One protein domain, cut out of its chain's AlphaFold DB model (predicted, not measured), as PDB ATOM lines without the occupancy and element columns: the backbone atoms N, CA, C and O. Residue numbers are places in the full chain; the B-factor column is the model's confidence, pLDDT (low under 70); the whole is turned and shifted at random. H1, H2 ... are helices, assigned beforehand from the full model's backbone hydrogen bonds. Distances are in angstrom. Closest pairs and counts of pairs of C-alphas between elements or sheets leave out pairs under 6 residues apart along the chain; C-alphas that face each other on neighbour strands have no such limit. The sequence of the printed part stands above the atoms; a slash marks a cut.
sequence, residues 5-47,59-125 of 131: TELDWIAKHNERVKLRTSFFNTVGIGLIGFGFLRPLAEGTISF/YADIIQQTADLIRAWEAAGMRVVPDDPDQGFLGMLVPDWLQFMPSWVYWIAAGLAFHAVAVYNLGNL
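AT A GLANCE: This is residues 5 to 47 and 59 to 125 of the 131 residues of an uncharacterized protein of Pararhodobacter aggregans (UniProt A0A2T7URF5). Two long helices, H1 and H4, side by side and running opposite ways, make a rod; H2 lies beyond one end on an outstretched link, and short H3 sits among loops. The printed part has 110 residues with four named helices, H1 to H4 in order, and no named strand. It is all helix and extended, radius of gyration of the C-alphas 23.2 A, spanning 81 by 32 by 19 A.

HOW THE PARTS SIT: H1, residues 5 to 41, touches H4, residues 103 to 123, at a shallow tilt of 17 degrees, opposite ways; their closest C-alphas, Gly 28 and Gly 111, are 3.8 A apart. H2, residues 59 to 75, and H3, residues 87 to 93, touch no helix; H3 is only just apart from H4, closest C-alphas 8.2 A. Every O i to N i+4 pair is within hydrogen-bond range in H2, 31 of 33 in H1, 16 of 17 in H4 and 1 of 3 in H3, which has 1 of 4 O i to N i+3 pairs.

IN THESE COORDINATES: H1, 54.0 A, begins at C-alpha 5 (-40.958, -66.264, 5.574). H2 measures 24.4 A. H4, 31.4 A, ends at C-alpha 123 (-27.757, -62.640, -13.430).

THE WHOLE: Residues 48 to 58 are cut out, a 23.0 A gap between C-alphas 47 and 59. The H2 to H3 link is long, 11 residues. pLDDT is under 70 in 22 residues, among them 79 to 94.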
ATOM      1  N   THR A   5     -42.366 -66.161   5.178       81.94
ATOM      2  CA  THR A   5     -40.958 -66.264   5.574       81.94
ATOM      3  C   THR A   5     -40.038 -66.639   4.414       81.94
ATOM      4  O   THR A   5     -38.896 -66.184   4.378       81.94
ATOM      5  N   GLU A   6     -40.519 -67.445   3.454       80.69
ATOM      6  CA  GLU A   6     -39.750 -67.824   2.272       80.69
ATOM      7  C   GLU A   6     -39.552 -66.679   1.275       80.69
ATOM      8  O   GLU A   6     -38.503 -66.575   0.638       80.69
ATOM      9  N   LEU A   7     -40.560 -65.826   1.119       83.25
ATOM     10  CA  LEU A   7     -40.476 -64.643   0.265       83.25
ATOM     11  C   LEU A   7     -39.556 -63.592   0.895       83.25
ATOM     12  O   LEU A   7     -38.684 -63.053   0.211       83.25
ATOM     13  N   ASP A   8     -39.665 -63.389   2.209       86.69
ATOM     14  CA  ASP A   8     -38.886 -62.389   2.945       86.69
ATOM     15  C   ASP A   8     -37.368 -62.649   2.868       86.69
ATOM     16  O   ASP A   8     -36.572 -61.720   2.686       86.69
ATOM     17  N   TRP A   9     -36.922 -63.911   2.954       89.44
ATOM     18  CA  TRP A   9     -35.486 -64.211   2.847       89.44
ATOM     19  C   TRP A   9     -34.952 -64.050   1.416       89.44
ATOM     20  O   TRP A   9     -33.792 -63.657   1.245       89.44
ATOM     21  N   ILE A  10     -35.775 -64.323   0.392       89.62
ATOM     22  CA  ILE A  10     -35.417 -64.106  -1.020       89.62
ATOM     23  C   ILE A  10     -35.245 -62.611  -1.281       89.62
ATOM     24  O   ILE A  10     -34.221 -62.211  -1.841       89.62
ATOM     25  N   ALA A  11     -36.193 -61.795  -0.818       90.62
ATOM     26  CA  ALA A  11     -36.140 -60.345  -0.942       90.62
ATOM     27  C   ALA A  11     -34.868 -59.783  -0.287       90.62
ATOM     28  O   ALA A  11     -34.072 -59.110  -0.945       90.62
ATOM     29  N   LYS A  12     -34.586 -60.180   0.961       93.88
ATOM     30  CA  LYS A  12     -33.371 -59.774   1.690       93.88
ATOM     31  C   LYS A  12     -32.078 -60.166   0.969       93.88
ATOM     32  O   LYS A  12     -31.094 -59.424   0.991       93.88
ATOM     33  N   HIS A  13     -32.036 -61.347   0.351       91.62
ATOM     34  CA  HIS A  13     -30.889 -61.761  -0.457       91.62
ATOM     35  C   HIS A  13     -30.730 -60.871  -1.695       91.62
ATOM     36  O   HIS A  13     -29.636 -60.363  -1.946       91.62
ATOM     37  N   ASN A  14     -31.819 -60.642  -2.430       94.62
ATOM     38  CA  ASN A  14     -31.823 -59.821  -3.637       94.62
ATOM     39  C   ASN A  14     -31.412 -58.370  -3.346       94.62
ATOM     40  O   ASN A  14     -30.641 -57.798  -4.111       94.62
ATOM     41  N   GLU A  15     -31.854 -57.783  -2.234       95.44
ATOM     42  CA  GLU A  15     -31.429 -56.444  -1.799       95.44
ATOM     43  C   GLU A  15     -29.914 -56.358  -1.584       95.44
ATOM     44  O   GLU A  15     -29.260 -55.446  -2.089       95.44
ATOM     45  N   ARG A  16     -29.322 -57.347  -0.903       94.62
ATOM     46  CA  ARG A  16     -27.866 -57.400  -0.683       94.62
ATOM     47  C   ARG A  16     -27.089 -57.520  -1.990       94.62
ATOM     48  O   ARG A  16     -26.047 -56.882  -2.136       94.62
ATOM     49  N   VAL A  17     -27.577 -58.340  -2.921       93.69
ATOM     50  CA  VAL A  17     -26.965 -58.486  -4.248       93.69
ATOM     51  C   VAL A  17     -27.053 -57.164  -5.008       93.69
ATOM     52  O   VAL A  17     -26.032 -56.689  -5.493       93.69
ATOM     53  N   LYS A  18     -28.221 -56.511  -5.020       94.62
ATOM     54  CA  LYS A  18     -28.422 -55.207  -5.674       94.62
ATOM     55  C   LYS A  18     -27.491 -54.125  -5.128       94.62
ATOM     56  O   LYS A  18     -26.890 -53.406  -5.920       94.62
ATOM     57  N   LEU A  19     -27.325 -54.037  -3.808       96.25
ATOM     58  CA  LEU A  19     -26.413 -53.069  -3.187       96.25
ATOM     59  C   LEU A  19     -24.963 -53.276  -3.647       96.25
ATOM     60  O   LEU A  19     -24.299 -52.324  -4.051       96.25
ATOM     61  N   ARG A  20     -24.486 -54.527  -3.648       94.19
ATOM     62  CA  ARG A  20     -23.128 -54.863  -4.110       94.19
ATOM     63  C   ARG A  20     -22.949 -54.590  -5.598       94.19
ATOM     64  O   ARG A  20     -21.960 -53.984  -5.990       94.19
ATOM     65  N   THR A  21     -23.912 -55.003  -6.418       95.38
ATOM     66  CA  THR A  21     -23.922 -54.722  -7.856       95.38
ATOM     67  C   THR A  21     -23.836 -53.227  -8.117       95.38
ATOM     68  O   THR A  21     -23.008 -52.804  -8.917       95.38
ATOM     69  N   SER A  22     -24.675 -52.427  -7.454       96.19
ATOM     70  CA  SER A  22     -24.695 -50.981  -7.657       96.19
ATOM     71  C   SER A  22     -23.352 -50.360  -7.294       96.19
ATOM     72  O   SER A  22     -22.854 -49.529  -8.043       96.19
ATOM     73  N   PHE A  23     -22.742 -50.794  -6.188       96.88
ATOM     74  CA  PHE A  23     -21.410 -50.347  -5.794       96.88
ATOM     75  C   PHE A  23     -20.359 -50.657  -6.870       96.88
ATOM     76  O   PHE A  23     -19.689 -49.743  -7.346       96.88
ATOM     77  N   PHE A  24     -20.253 -51.917  -7.307       96.81
ATOM     78  CA  PHE A  24     -19.277 -52.308  -8.329       96.81
ATOM     79  C   PHE A  24     -19.522 -51.624  -9.673       96.81
ATOM     80  O   PHE A  24     -18.565 -51.254 -10.345       96.81
ATOM     81  N   ASN A  25     -20.781 -51.401 -10.051       96.94
ATOM     82  CA  ASN A  25     -21.107 -50.685 -11.276       96.94
ATOM     83  C   ASN A  25     -20.655 -49.219 -11.216       96.94
ATOM     84  O   ASN A  25     -20.025 -48.742 -12.155       96.94
ATOM     85  N   THR A  26     -20.927 -48.518 -10.111       97.75
ATOM     86  CA  THR A  26     -20.486 -47.127  -9.925       97.75
ATOM     87  C   THR A  26     -18.965 -47.022  -9.928       97.75
ATOM     88  O   THR A  26     -18.416 -46.159 -10.610       97.75
ATOM     89  N   VAL A  27     -18.276 -47.923  -9.220       97.19
ATOM     90  CA  VAL A  27     -16.807 -47.987  -9.227       97.19
ATOM     91  C   VAL A  27     -16.288 -48.256 -10.640       97.19
ATOM     92  O   VAL A  27     -15.403 -47.547 -11.106       97.19
ATOM     93  N   GLY A  28     -16.873 -49.222 -11.353       96.38
ATOM     94  CA  GLY A  28     -16.481 -49.566 -12.718       96.38
ATOM     95  C   GLY A  28     -16.605 -48.392 -13.688       96.38
ATOM     96  O   GLY A  28     -15.649 -48.071 -14.389       96.38
ATOM     97  N   ILE A  29     -17.743 -47.695 -13.673       96.62
ATOM     98  CA  ILE A  29     -17.965 -46.505 -14.508       96.62
ATOM     99  C   ILE A  29     -17.003 -45.374 -14.124       96.62
ATOM    100  O   ILE A  29     -16.453 -44.728 -15.012       96.62
ATOM    101  N   GLY A  30     -16.754 -45.156 -12.829       94.44
ATOM    102  CA  GLY A  30     -15.796 -44.151 -12.360       94.44
ATOM    103  C   GLY A  30     -14.375 -44.408 -12.866       94.44
ATOM    104  O   GLY A  30     -13.718 -43.482 -13.336       94.44
ATOM    105  N   LEU A  31     -13.927 -45.666 -12.844       95.56
ATOM    106  CA  LEU A  31     -12.610 -46.065 -13.350       95.56
ATOM    107  C   LEU A  31     -12.513 -45.954 -14.878       95.56
ATOM    108  O   LEU A  31     -11.501 -45.473 -15.382       95.56
ATOM    109  N   ILE A  32     -13.567 -46.333 -15.611       94.06
ATOM    110  CA  ILE A  32     -13.630 -46.132 -17.069       94.06
ATOM    111  C   ILE A  32     -13.534 -44.638 -17.389       94.06
ATOM    112  O   ILE A  32     -12.705 -44.240 -18.202       94.06
ATOM    113  N   GLY A  33     -14.339 -43.806 -16.720       92.56
ATOM    114  CA  GLY A  33     -14.308 -42.356 -16.890       92.56
ATOM    115  C   GLY A  33     -12.927 -41.777 -16.594       92.56
ATOM    116  O   GLY A  33     -12.386 -41.048 -17.419       92.56
ATOM    117  N   PHE A  34     -12.314 -42.159 -15.471       90.69
ATOM    118  CA  PHE A  34     -10.958 -41.739 -15.113       90.69
ATOM    119  C   PHE A  34      -9.916 -42.139 -16.166       90.69
ATOM    120  O   PHE A  34      -9.065 -41.323 -16.521       90.69
ATOM    121  N   GLY A  35     -10.030 -43.350 -16.719       90.25
ATOM    122  CA  GLY A  35      -9.193 -43.815 -17.820       90.25
ATOM    123  C   GLY A  35      -9.263 -42.908 -19.051       90.25
ATOM    124  O   GLY A  35      -8.247 -42.681 -19.685       90.25
ATOM    125  N   PHE A  36     -10.413 -42.308 -19.362       90.00
ATOM    126  CA  PHE A  36     -10.502 -41.340 -20.463       90.00
ATOM    127  C   PHE A  36     -10.121 -39.911 -20.062       90.00
ATOM    128  O   PHE A  36      -9.583 -39.177 -20.884       90.00
ATOM    129  N   LEU A  37     -10.367 -39.492 -18.819       89.00
ATOM    130  CA  LEU A  37     -10.149 -38.104 -18.399       89.00
ATOM    131  C   LEU A  37      -8.685 -37.668 -18.498       89.00
ATOM    132  O   LEU A  37      -8.425 -36.570 -18.982       89.00
ATOM    133  N   ARG A  38      -7.736 -38.510 -18.071       80.81
ATOM    134  CA  ARG A  38      -6.303 -38.185 -18.143       80.81
ATOM    135  C   ARG A  38      -5.816 -37.964 -19.587       80.81
ATOM    136  O   ARG A  38      -5.352 -36.864 -19.864       80.81
ATOM    137  N   PRO A  39      -5.980 -38.914 -20.530       81.00
ATOM    138  CA  PRO A  39      -5.529 -38.709 -21.904       81.00
ATOM    139  C   PRO A  39      -6.293 -37.596 -22.635       81.00
ATOM    140  O   PRO A  39      -5.737 -36.994 -23.548       81.00
ATOM    141  N   LEU A  40      -7.539 -37.299 -22.244       82.81
ATOM    142  CA  LEU A  40      -8.266 -36.135 -22.758       82.81
ATOM    143  C   LEU A  40      -7.697 -34.812 -22.236       82.81
ATOM    144  O   LEU A  40      -7.595 -33.855 -22.995       82.81
ATOM    145  N   ALA A  41      -7.318 -34.752 -20.958       83.94
ATOM    146  CA  ALA A  41      -6.708 -33.566 -20.362       83.94
ATOM    147  C   ALA A  41      -5.284 -33.312 -20.887       83.94
ATOM    148  O   ALA A  41      -4.882 -32.162 -21.033       83.94
ATOM    149  N   GLU A  42      -4.540 -34.378 -21.186       79.88
ATOM    150  CA  GLU A  42      -3.176 -34.326 -21.728       79.88
ATOM    151  C   GLU A  42      -3.139 -34.121 -23.255       79.88
ATOM    152  O   GLU A  42      -2.069 -33.927 -23.823       79.88
ATOM    153  N   GLY A  43      -4.289 -34.168 -23.938       76.75
ATOM    154  CA  GLY A  43      -4.375 -34.028 -25.398       76.75
ATOM    155  C   GLY A  43      -3.953 -35.273 -26.190       76.75
ATOM    156  O   GLY A  43      -3.978 -35.253 -27.418       76.75
ATOM    157  N   THR A  44      -3.620 -36.375 -25.512       76.56
ATOM    158  CA  THR A  44      -3.302 -37.682 -26.115       76.56
ATOM    159  C   THR A  44      -4.470 -38.238 -26.935       76.56
ATOM    160  O   THR A  44      -4.270 -38.887 -27.960       76.56
ATOM    161  N   ILE A  45      -5.703 -37.988 -26.488       69.69
ATOM    162  CA  ILE A  45      -6.926 -38.253 -27.249       69.69
ATOM    163  C   ILE A  45      -7.543 -36.891 -27.561       69.69
ATOM    164  O   ILE A  45      -7.966 -36.189 -26.649       69.69
ATOM    165  N   SER A  46      -7.622 -36.519 -28.838       69.50
ATOM    166  CA  SER A  46      -8.397 -35.354 -29.267       69.50
ATOM    167  C   SER A  46      -9.655 -35.811 -29.995       69.50
ATOM    168  O   SER A  46      -9.595 -36.614 -30.924       69.50
ATOM    169  N   PHE A  47     -10.808 -35.290 -29.580       66.94
ATOM    170  CA  PHE A  47     -12.060 -35.443 -30.328       66.94
ATOM    171  C   PHE A  47     -12.179 -34.433 -31.476       66.94
ATOM    172  O   PHE A  47     -13.016 -34.600 -32.363       66.94
ATOM    173  N   TYR A  59       6.344 -22.854 -36.614       63.72
ATOM    174  CA  TYR A  59       6.911 -23.572 -35.472       63.72
ATOM    175  C   TYR A  59       8.423 -23.779 -35.555       63.72
ATOM    176  O   TYR A  59       9.008 -24.310 -34.613       63.72
ATOM    177  N   ALA A  60       9.073 -23.364 -36.647       74.50
ATOM    178  CA  ALA A  60      10.501 -23.601 -36.858       74.50
ATOM    179  C   ALA A  60      11.355 -23.015 -35.723       74.50
ATOM    180  O   ALA A  60      12.268 -23.681 -35.238       74.50
ATOM    181  N   ASP A  61      10.999 -21.825 -35.238       78.38
ATOM    182  CA  ASP A  61      11.721 -21.155 -34.155       78.38
ATOM    183  C   ASP A  61      11.542 -21.870 -32.811       78.38
ATOM    184  O   ASP A  61      12.505 -22.031 -32.062       78.38
ATOM    185  N   ILE A  62      10.335 -22.370 -32.523       74.12
ATOM    186  CA  ILE A  62      10.047 -23.138 -31.301       74.12
ATOM    187  C   ILE A  62      10.795 -24.476 -31.337       74.12
ATOM    188  O   ILE A  62      11.425 -24.863 -30.354       74.12
ATOM    189  N   ILE A  63      10.783 -25.168 -32.480       75.62
ATOM    190  CA  ILE A  63      11.500 -26.438 -32.669       75.62
ATOM    191  C   ILE A  63      13.008 -26.226 -32.489       75.62
ATOM    192  O   ILE A  63      13.659 -27.002 -31.786       75.62
ATOM    193  N   GLN A  64      13.555 -25.153 -33.064       82.94
ATOM    194  CA  GLN A  64      14.973 -24.830 -32.950       82.94
ATOM    195  C   GLN A  64      15.357 -24.469 -31.509       82.94
ATOM    196  O   GLN A  64      16.323 -25.016 -30.978       82.94
ATOM    197  N   GLN A  65      14.559 -23.632 -30.842       83.69
ATOM    198  CA  GLN A  65      14.764 -23.267 -29.442       83.69
ATOM    199  C   GLN A  65      14.728 -24.497 -28.524       83.69
ATOM    200  O   GLN A  65      15.569 -24.637 -27.638       83.69
ATOM    201  N   THR A  66      13.797 -25.423 -28.762       75.50
ATOM    202  CA  THR A  66      13.691 -26.672 -27.993       75.50
ATOM    203  C   THR A  66      14.913 -27.567 -28.221       75.50
ATOM    204  O   THR A  66      15.470 -28.107 -27.266       75.50
ATOM    205  N   ALA A  67      15.385 -27.684 -29.466       80.00
ATOM    206  CA  ALA A  67      16.579 -28.459 -29.795       80.00
ATOM    207  C   ALA A  67      17.848 -27.884 -29.145       80.00
ATOM    208  O   ALA A  67      18.695 -28.640 -28.665       80.00
ATOM    209  N   ASP A  68      17.977 -26.559 -29.096       86.81
ATOM    210  CA  ASP A  68      19.121 -25.897 -28.469       86.81
ATOM    211  C   ASP A  68      19.099 -26.053 -26.938       86.81
ATOM    212  O   ASP A  68      20.146 -26.289 -26.330       86.81
ATOM    213  N   LEU A  69      17.913 -26.022 -26.317       78.94
ATOM    214  CA  LEU A  69      17.746 -26.319 -24.892       78.94
ATOM    215  C   LEU A  69      18.145 -27.762 -24.558       78.94
ATOM    216  O   LEU A  69      18.887 -27.973 -23.600       78.94
ATOM    217  N   ILE A  70      17.724 -28.742 -25.363       76.50
ATOM    218  CA  ILE A  70      18.094 -30.155 -25.169       76.50
ATOM    219  C   ILE A  70      19.615 -30.327 -25.242       76.50
ATOM    220  O   ILE A  70      20.211 -30.904 -24.334       76.50
ATOM    221  N   ARG A  71      20.271 -29.750 -26.259       81.44
ATOM    222  CA  ARG A  71      21.739 -29.804 -26.384       81.44
ATOM    223  C   ARG A  71      22.447 -29.142 -25.202       81.44
ATOM    224  O   ARG A  71      23.471 -29.644 -24.746       81.44
ATOM    225  N   ALA A  72      21.921 -28.026 -24.696       82.56
ATOM    226  CA  ALA A  72      22.482 -27.348 -23.529       82.56
ATOM    227  C   ALA A  72      22.371 -28.205 -22.256       82.56
ATOM    228  O   ALA A  72      23.295 -28.230 -21.444       82.56
ATOM    229  N   TRP A  73      21.270 -28.940 -22.097       75.69
ATOM    230  CA  TRP A  73      21.057 -29.852 -20.973       75.69
ATOM    231  C   TRP A  73      21.953 -31.092 -21.053       75.69
ATOM    232  O   TRP A  73      22.575 -31.460 -20.055       75.69
ATOM    233  N   GLU A  74      22.102 -31.678 -22.243       79.31
ATOM    234  CA  GLU A  74      23.039 -32.779 -22.493       79.31
ATOM    235  C   GLU A  74      24.488 -32.360 -22.208       79.31
ATOM    236  O   GLU A  74      25.229 -33.088 -21.543       79.31
ATOM    237  N   ALA A  75      24.882 -31.156 -22.637       80.56
ATOM    238  CA  ALA A  75      26.203 -30.592 -22.358       80.56
ATOM    239  C   ALA A  75      26.434 -30.319 -20.859       80.56
ATOM    240  O   ALA A  75      27.568 -30.395 -20.387       80.56
ATOM    241  N   ALA A  76      25.368 -30.052 -20.099       82.31
ATOM    242  CA  ALA A  76      25.406 -29.922 -18.642       82.31
ATOM    243  C   ALA A  76      25.445 -31.279 -17.907       82.31
ATOM    244  O   ALA A  76      25.440 -31.311 -16.677       82.31
ATOM    245  N   GLY A  77      25.472 -32.403 -18.634       76.94
ATOM    246  CA  GLY A  77      25.461 -33.749 -18.058       76.94
ATOM    247  C   GLY A  77      24.106 -34.163 -17.476       76.94
ATOM    248  O   GLY A  77      24.015 -35.203 -16.822       76.94
ATOM    249  N   MET A  78      23.050 -33.378 -17.713       70.69
ATOM    250  CA  MET A  78      21.688 -33.727 -17.326       70.69
ATOM    251  C   MET A  78      21.115 -34.665 -18.387       70.69
ATOM    252  O   MET A  78      20.869 -34.265 -19.524       70.69
ATOM    253  N   ARG A  79      20.906 -35.938 -18.036       63.22
ATOM    254  CA  ARG A  79      20.114 -36.833 -18.887       63.22
ATOM    255  C   ARG A  79      18.654 -36.424 -18.785       63.22
ATOM    256  O   ARG A  79      18.113 -36.385 -17.684       63.22
ATOM    257  N   VAL A  80      18.019 -36.200 -19.932       57.69
ATOM    258  CA  VAL A  80      16.560 -36.214 -20.034       57.69
ATOM    259  C   VAL A  80      16.129 -37.649 -19.739       57.69
ATOM    260  O   VAL A  80      16.207 -38.527 -20.597       57.69
ATOM    261  N   VAL A  81      15.795 -37.927 -18.482       58.22
ATOM    262  CA  VAL A  81      15.049 -39.133 -18.135       58.22
ATOM    263  C   VAL A  81      13.658 -38.902 -18.717       58.22
ATOM    264  O   VAL A  81      13.085 -37.850 -18.441       58.22
ATOM    265  N   PRO A  82      13.128 -39.796 -19.566       55.59
ATOM    266  CA  PRO A  82      11.727 -39.723 -19.936       55.59
ATOM    267  C   PRO A  82      10.918 -39.781 -18.639       55.59
ATOM    268  O   PRO A  82      10.884 -40.822 -17.981       55.59
ATOM    269  N   ASP A  83      10.350 -38.645 -18.240       56.53
ATOM    270  CA  ASP A  83       9.427 -38.533 -17.117       56.53
ATOM    271  C   ASP A  83       8.121 -39.215 -17.520       56.53
ATOM    272  O   ASP A  83       7.110 -38.566 -17.772       56.53
ATOM    273  N   ASP A  84       8.143 -40.540 -17.613       58.84
ATOM    274  CA  ASP A  84       6.929 -41.333 -17.559       58.84
ATOM    275  C   ASP A  84       6.802 -41.846 -16.113       58.84
ATOM    276  O   ASP A  84       7.208 -42.976 -15.810       58.84
ATOM    277  N   PRO A  85       6.324 -41.004 -15.164       52.94
ATOM    278  CA  PRO A  85       6.166 -41.374 -13.751       52.94
ATOM    279  C   PRO A  85       5.271 -42.612 -13.564       52.94
ATOM    280  O   PRO A  85       5.257 -43.233 -12.501       52.94
ATOM    281  N   ASP A  86       4.559 -42.997 -14.616       53.97
ATOM    282  CA  ASP A  86       3.656 -44.127 -14.727       53.97
ATOM    283  C   ASP A  86       4.374 -45.488 -14.724       53.97
ATOM    284  O   ASP A  86       3.815 -46.485 -14.252       53.97
ATOM    285  N   GLN A  87       5.606 -45.559 -15.241       54.75
ATOM    286  CA  GLN A  87       6.280 -46.842 -15.489       54.75
ATOM    287  C   GLN A  87       6.895 -47.461 -14.229       54.75
ATOM    288  O   GLN A  87       7.063 -48.679 -14.157       54.75
ATOM    289  N   GLY A  88       7.176 -46.658 -13.196       55.84
ATOM    290  CA  GLY A  88       7.857 -47.128 -11.985       55.84
ATOM    291  C   GLY A  88       7.022 -48.072 -11.111       55.84
ATOM    292  O   GLY A  88       7.539 -49.067 -10.608       55.84
ATOM    293  N   PHE A  89       5.725 -47.794 -10.936       58.38
ATOM    294  CA  PHE A  89       4.837 -48.621 -10.103       58.38
ATOM    295  C   PHE A  89       4.238 -49.802 -10.877       58.38
ATOM    296  O   PHE A  89       4.214 -50.928 -10.379       58.38
ATOM    297  N   LEU A  90       3.771 -49.568 -12.109       56.75
ATOM    298  CA  LEU A  90       3.163 -50.617 -12.931       56.75
ATOM    299  C   LEU A  90       4.205 -51.613 -13.454       56.75
ATOM    300  O   LEU A  90       3.916 -52.806 -13.487       56.75
ATOM    301  N   GLY A  91       5.433 -51.175 -13.754       58.66
ATOM    302  CA  GLY A  91       6.513 -52.058 -14.212       58.66
ATOM    303  C   GLY A  91       6.899 -53.162 -13.217       58.66
ATOM    304  O   GLY A  91       7.414 -54.196 -13.625       58.66
ATOM    305  N   MET A  92       6.602 -52.999 -11.919       62.94
ATOM    306  CA  MET A  92       6.836 -54.039 -10.904       62.94
ATOM    307  C   MET A  92       5.711 -55.076 -10.798       62.94
ATOM    308  O   MET A  92       5.947 -56.190 -10.336       62.94
ATOM    309  N   LEU A  93       4.480 -54.710 -11.164       66.50
ATOM    310  CA  LEU A  93       3.289 -55.547 -10.966       66.50
ATOM    311  C   LEU A  93       2.778 -56.169 -12.266       66.50
ATOM    312  O   LEU A  93       1.953 -57.085 -12.229       66.50
ATOM    313  N   VAL A  94       3.241 -55.664 -13.408       65.94
ATOM    314  CA  VAL A  94       2.688 -55.968 -14.720       65.94
ATOM    315  C   VAL A  94       3.746 -56.672 -15.583       65.94
ATOM    316  O   VAL A  94       4.863 -56.166 -15.701       65.94
ATOM    317  N   PRO A  95       3.419 -57.826 -16.201       74.38
ATOM    318  CA  PRO A  95       4.335 -58.539 -17.088       74.38
ATOM    319  C   PRO A  95       4.890 -57.654 -18.210       74.38
ATOM    320  O   PRO A  95       4.158 -56.829 -18.753       74.38
ATOM    321  N   ASP A  96       6.135 -57.897 -18.627       71.00
ATOM    322  CA  ASP A  96       6.854 -57.082 -19.625       71.00
ATOM    323  C   ASP A  96       6.064 -56.833 -20.919       71.00
ATOM    324  O   ASP A  96       6.100 -55.745 -21.483       71.00
ATOM    325  N   TRP A  97       5.273 -57.807 -21.374       71.06
ATOM    326  CA  TRP A  97       4.457 -57.680 -22.586       71.06
ATOM    327  C   TRP A  97       3.264 -56.716 -22.455       71.06
ATOM    328  O   TRP A  97       2.711 -56.298 -23.469       71.06
ATOM    329  N   LEU A  98       2.865 -56.351 -21.236       69.56
ATOM    330  CA  LEU A  98       1.822 -55.359 -20.968       69.56
ATOM    331  C   LEU A  98       2.397 -53.957 -20.734       69.56
ATOM    332  O   LEU A  98       1.676 -52.990 -20.952       69.56
ATOM    333  N   GLN A  99       3.679 -53.819 -20.373       67.12
ATOM    334  CA  GLN A  99       4.311 -52.528 -20.037       67.12
ATOM    335  C   GLN A  99       4.262 -51.494 -21.177       67.12
ATOM    336  O   GLN A  99       4.332 -50.298 -20.922       67.12
ATOM    337  N   PHE A 100       4.081 -51.936 -22.422       71.25
ATOM    338  CA  PHE A 100       3.931 -51.062 -23.592       71.25
ATOM    339  C   PHE A 100       2.547 -50.407 -23.704       71.25
ATOM    340  O   PHE A 100       2.334 -49.563 -24.576       71.25
ATOM    341  N   MET A 101       1.579 -50.816 -22.879       78.06
ATOM    342  CA  MET A 101       0.243 -50.227 -22.887       78.06
ATOM    343  C   MET A 101       0.239 -48.928 -22.071       78.06
ATOM    344  O   MET A 101       0.703 -48.930 -20.928       78.06
ATOM    345  N   PRO A 102      -0.339 -47.836 -22.603       81.50
ATOM    346  CA  PRO A 102      -0.504 -46.600 -21.849       81.50
ATOM    347  C   PRO A 102      -1.250 -46.814 -20.526       81.50
ATOM    348  O   PRO A 102      -2.196 -47.605 -20.462       81.50
ATOM    349  N   SER A 103      -0.891 -46.059 -19.483       80.44
ATOM    350  CA  SER A 103      -1.437 -46.244 -18.128       80.44
ATOM    351  C   SER A 103      -2.973 -46.165 -18.057       80.44
ATOM    352  O   SER A 103      -3.620 -46.869 -17.275       80.44
ATOM    353  N   TRP A 104      -3.584 -45.357 -18.926       83.12
ATOM    354  CA  TRP A 104      -5.033 -45.210 -19.042       83.12
ATOM    355  C   TRP A 104      -5.769 -46.496 -19.452       83.12
ATOM    356  O   TRP A 104      -6.918 -46.700 -19.052       83.12
ATOM    357  N   VAL A 105      -5.104 -47.406 -20.173       87.50
ATOM    358  CA  VAL A 105      -5.675 -48.700 -20.578       87.50
ATOM    359  C   VAL A 105      -5.956 -49.576 -19.357       87.50
ATOM    360  O   VAL A 105      -6.999 -50.231 -19.302       87.50
ATOM    361  N   TYR A 106      -5.089 -49.554 -18.339       86.25
ATOM    362  CA  TYR A 106      -5.296 -50.339 -17.117       86.25
ATOM    363  C   TYR A 106      -6.516 -49.867 -16.329       86.25
ATOM    364  O   TYR A 106      -7.270 -50.692 -15.816       86.25
ATOM    365  N   TRP A 107      -6.751 -48.555 -16.271       89.50
ATOM    366  CA  TRP A 107      -7.922 -47.989 -15.602       89.50
ATOM    367  C   TRP A 107      -9.225 -48.390 -16.299       89.50
ATOM    368  O   TRP A 107     -10.172 -48.814 -15.632       89.50
ATOM    369  N   ILE A 108      -9.246 -48.356 -17.635       92.06
ATOM    370  CA  ILE A 108     -10.385 -48.841 -18.425       92.06
ATOM    371  C   ILE A 108     -10.593 -50.341 -18.204       92.06
ATOM    372  O   ILE A 108     -11.715 -50.763 -17.930       92.06
ATOM    373  N   ALA A 109      -9.532 -51.149 -18.278       92.06
ATOM    374  CA  ALA A 109      -9.618 -52.595 -18.086       92.06
ATOM    375  C   ALA A 109     -10.135 -52.957 -16.684       92.06
ATOM    376  O   ALA A 109     -11.045 -53.778 -16.552       92.06
ATOM    377  N   ALA A 110      -9.617 -52.301 -15.641       93.19
ATOM    378  CA  ALA A 110     -10.098 -52.466 -14.274       93.19
ATOM    379  C   ALA A 110     -11.579 -52.078 -14.158       93.19
ATOM    380  O   ALA A 110     -12.381 -52.830 -13.600       93.19
ATOM    381  N   GLY A 111     -11.970 -50.940 -14.734       95.81
ATOM    382  CA  GLY A 111     -13.356 -50.489 -14.720       95.81
ATOM    383  C   GLY A 111     -14.315 -51.440 -15.446       95.81
ATOM    384  O   GLY A 111     -15.385 -51.753 -14.917       95.81
ATOM    385  N   LEU A 112     -13.905 -51.986 -16.595       97.00
ATOM    386  CA  LEU A 112     -14.648 -53.022 -17.321       97.00
ATOM    387  C   LEU A 112     -14.786 -54.309 -16.503       97.00
ATOM    388  O   LEU A 112     -15.864 -54.899 -16.492       97.00
ATOM    389  N   ALA A 113     -13.744 -54.724 -15.779       96.44
ATOM    390  CA  ALA A 113     -13.816 -55.887 -14.899       96.44
ATOM    391  C   ALA A 113     -14.856 -55.684 -13.780       96.44
ATOM    392  O   ALA A 113     -15.708 -56.547 -13.564       96.44
ATOM    393  N   PHE A 114     -14.854 -54.525 -13.115       96.31
ATOM    394  CA  PHE A 114     -15.856 -54.197 -12.092       96.31
ATOM    395  C   PHE A 114     -17.278 -54.121 -12.657       96.31
ATOM    396  O   PHE A 114     -18.217 -54.649 -12.052       96.31
ATOM    397  N   HIS A 115     -17.439 -53.520 -13.835       95.00
ATOM    398  CA  HIS A 115     -18.721 -53.475 -14.527       95.00
ATOM    399  C   HIS A 115     -19.218 -54.885 -14.889       95.00
ATOM    400  O   HIS A 115     -20.368 -55.228 -14.607       95.00
ATOM    401  N   ALA A 116     -18.346 -55.750 -15.416       95.44
ATOM    402  CA  ALA A 116     -18.679 -57.136 -15.734       95.44
ATOM    403  C   ALA A 116     -19.092 -57.933 -14.486       95.44
ATOM    404  O   ALA A 116     -20.082 -58.666 -14.525       95.44
ATOM    405  N   VAL A 117     -18.403 -57.746 -13.353       95.25
ATOM    406  CA  VAL A 117     -18.793 -58.346 -12.063       95.25
ATOM    407  C   VAL A 117     -20.187 -57.878 -11.634       95.25
ATOM    408  O   VAL A 117     -20.987 -58.682 -11.148       95.25
ATOM    409  N   ALA A 118     -20.519 -56.600 -11.829       94.12
ATOM    410  CA  ALA A 118     -21.851 -56.087 -11.532       94.12
ATOM    411  C   ALA A 118     -22.929 -56.756 -12.406       94.12
ATOM    412  O   ALA A 118     -23.932 -57.245 -11.875       94.12
ATOM    413  N   VAL A 119     -22.698 -56.846 -13.721       94.38
ATOM    414  CA  VAL A 119     -23.609 -57.510 -14.670       94.38
ATOM    415  C   VAL A 119     -23.781 -58.991 -14.322       94.38
ATOM    416  O   VAL A 119     -24.908 -59.487 -14.264       94.38
ATOM    417  N   TYR A 120     -22.689 -59.682 -13.996       94.50
ATOM    418  CA  TYR A 120     -22.719 -61.075 -13.554       94.50
ATOM    419  C   TYR A 120     -23.572 -61.260 -12.289       94.50
ATOM    420  O   TYR A 120     -24.416 -62.156 -12.222       94.50
ATOM    421  N   ASN A 121     -23.419 -60.380 -11.297       92.50
ATOM    422  CA  ASN A 121     -24.189 -60.443 -10.055       92.50
ATOM    423  C   ASN A 121     -25.697 -60.235 -10.272       92.50
ATOM    424  O   ASN A 121     -26.496 -60.866  -9.580       92.50
ATOM    425  N   LEU A 122     -26.106 -59.413 -11.246       91.31
ATOM    426  CA  LEU A 122     -27.523 -59.262 -11.610       91.31
ATOM    427  C   LEU A 122     -28.124 -60.549 -12.183       91.31
ATOM    428  O   LEU A 122     -29.286 -60.852 -11.911       91.31
ATOM    429  N   GLY A 123     -27.336 -61.331 -12.923       88.81
ATOM    430  CA  GLY A 123     -27.757 -62.640 -13.430       88.81
ATOM    431  C   GLY A 123     -28.065 -63.655 -12.322       88.81
ATOM    432  O   GLY A 123     -28.865 -64.564 -12.526       88.81
ATOM    433  N   ASN A 124     -27.496 -63.459 -11.130       89.00
ATOM    434  CA  ASN A 124     -27.652 -64.347  -9.976       89.00
ATOM    435  C   ASN A 124     -28.821 -63.967  -9.044       89.00
ATOM    436  O   ASN A 124     -28.948 -64.532  -7.954       89.00
ATOM    437  N   LEU A 125     -29.686 -63.026  -9.441       91.69
ATOM    438  CA  LEU A 125     -30.877 -62.677  -8.663       91.69
ATOM    439  C   LEU A 125     -31.865 -63.850  -8.595       91.69
ATOM    440  O   LEU A 125     -32.189 -64.498  -9.594       91.69
TER     441      LEU A 125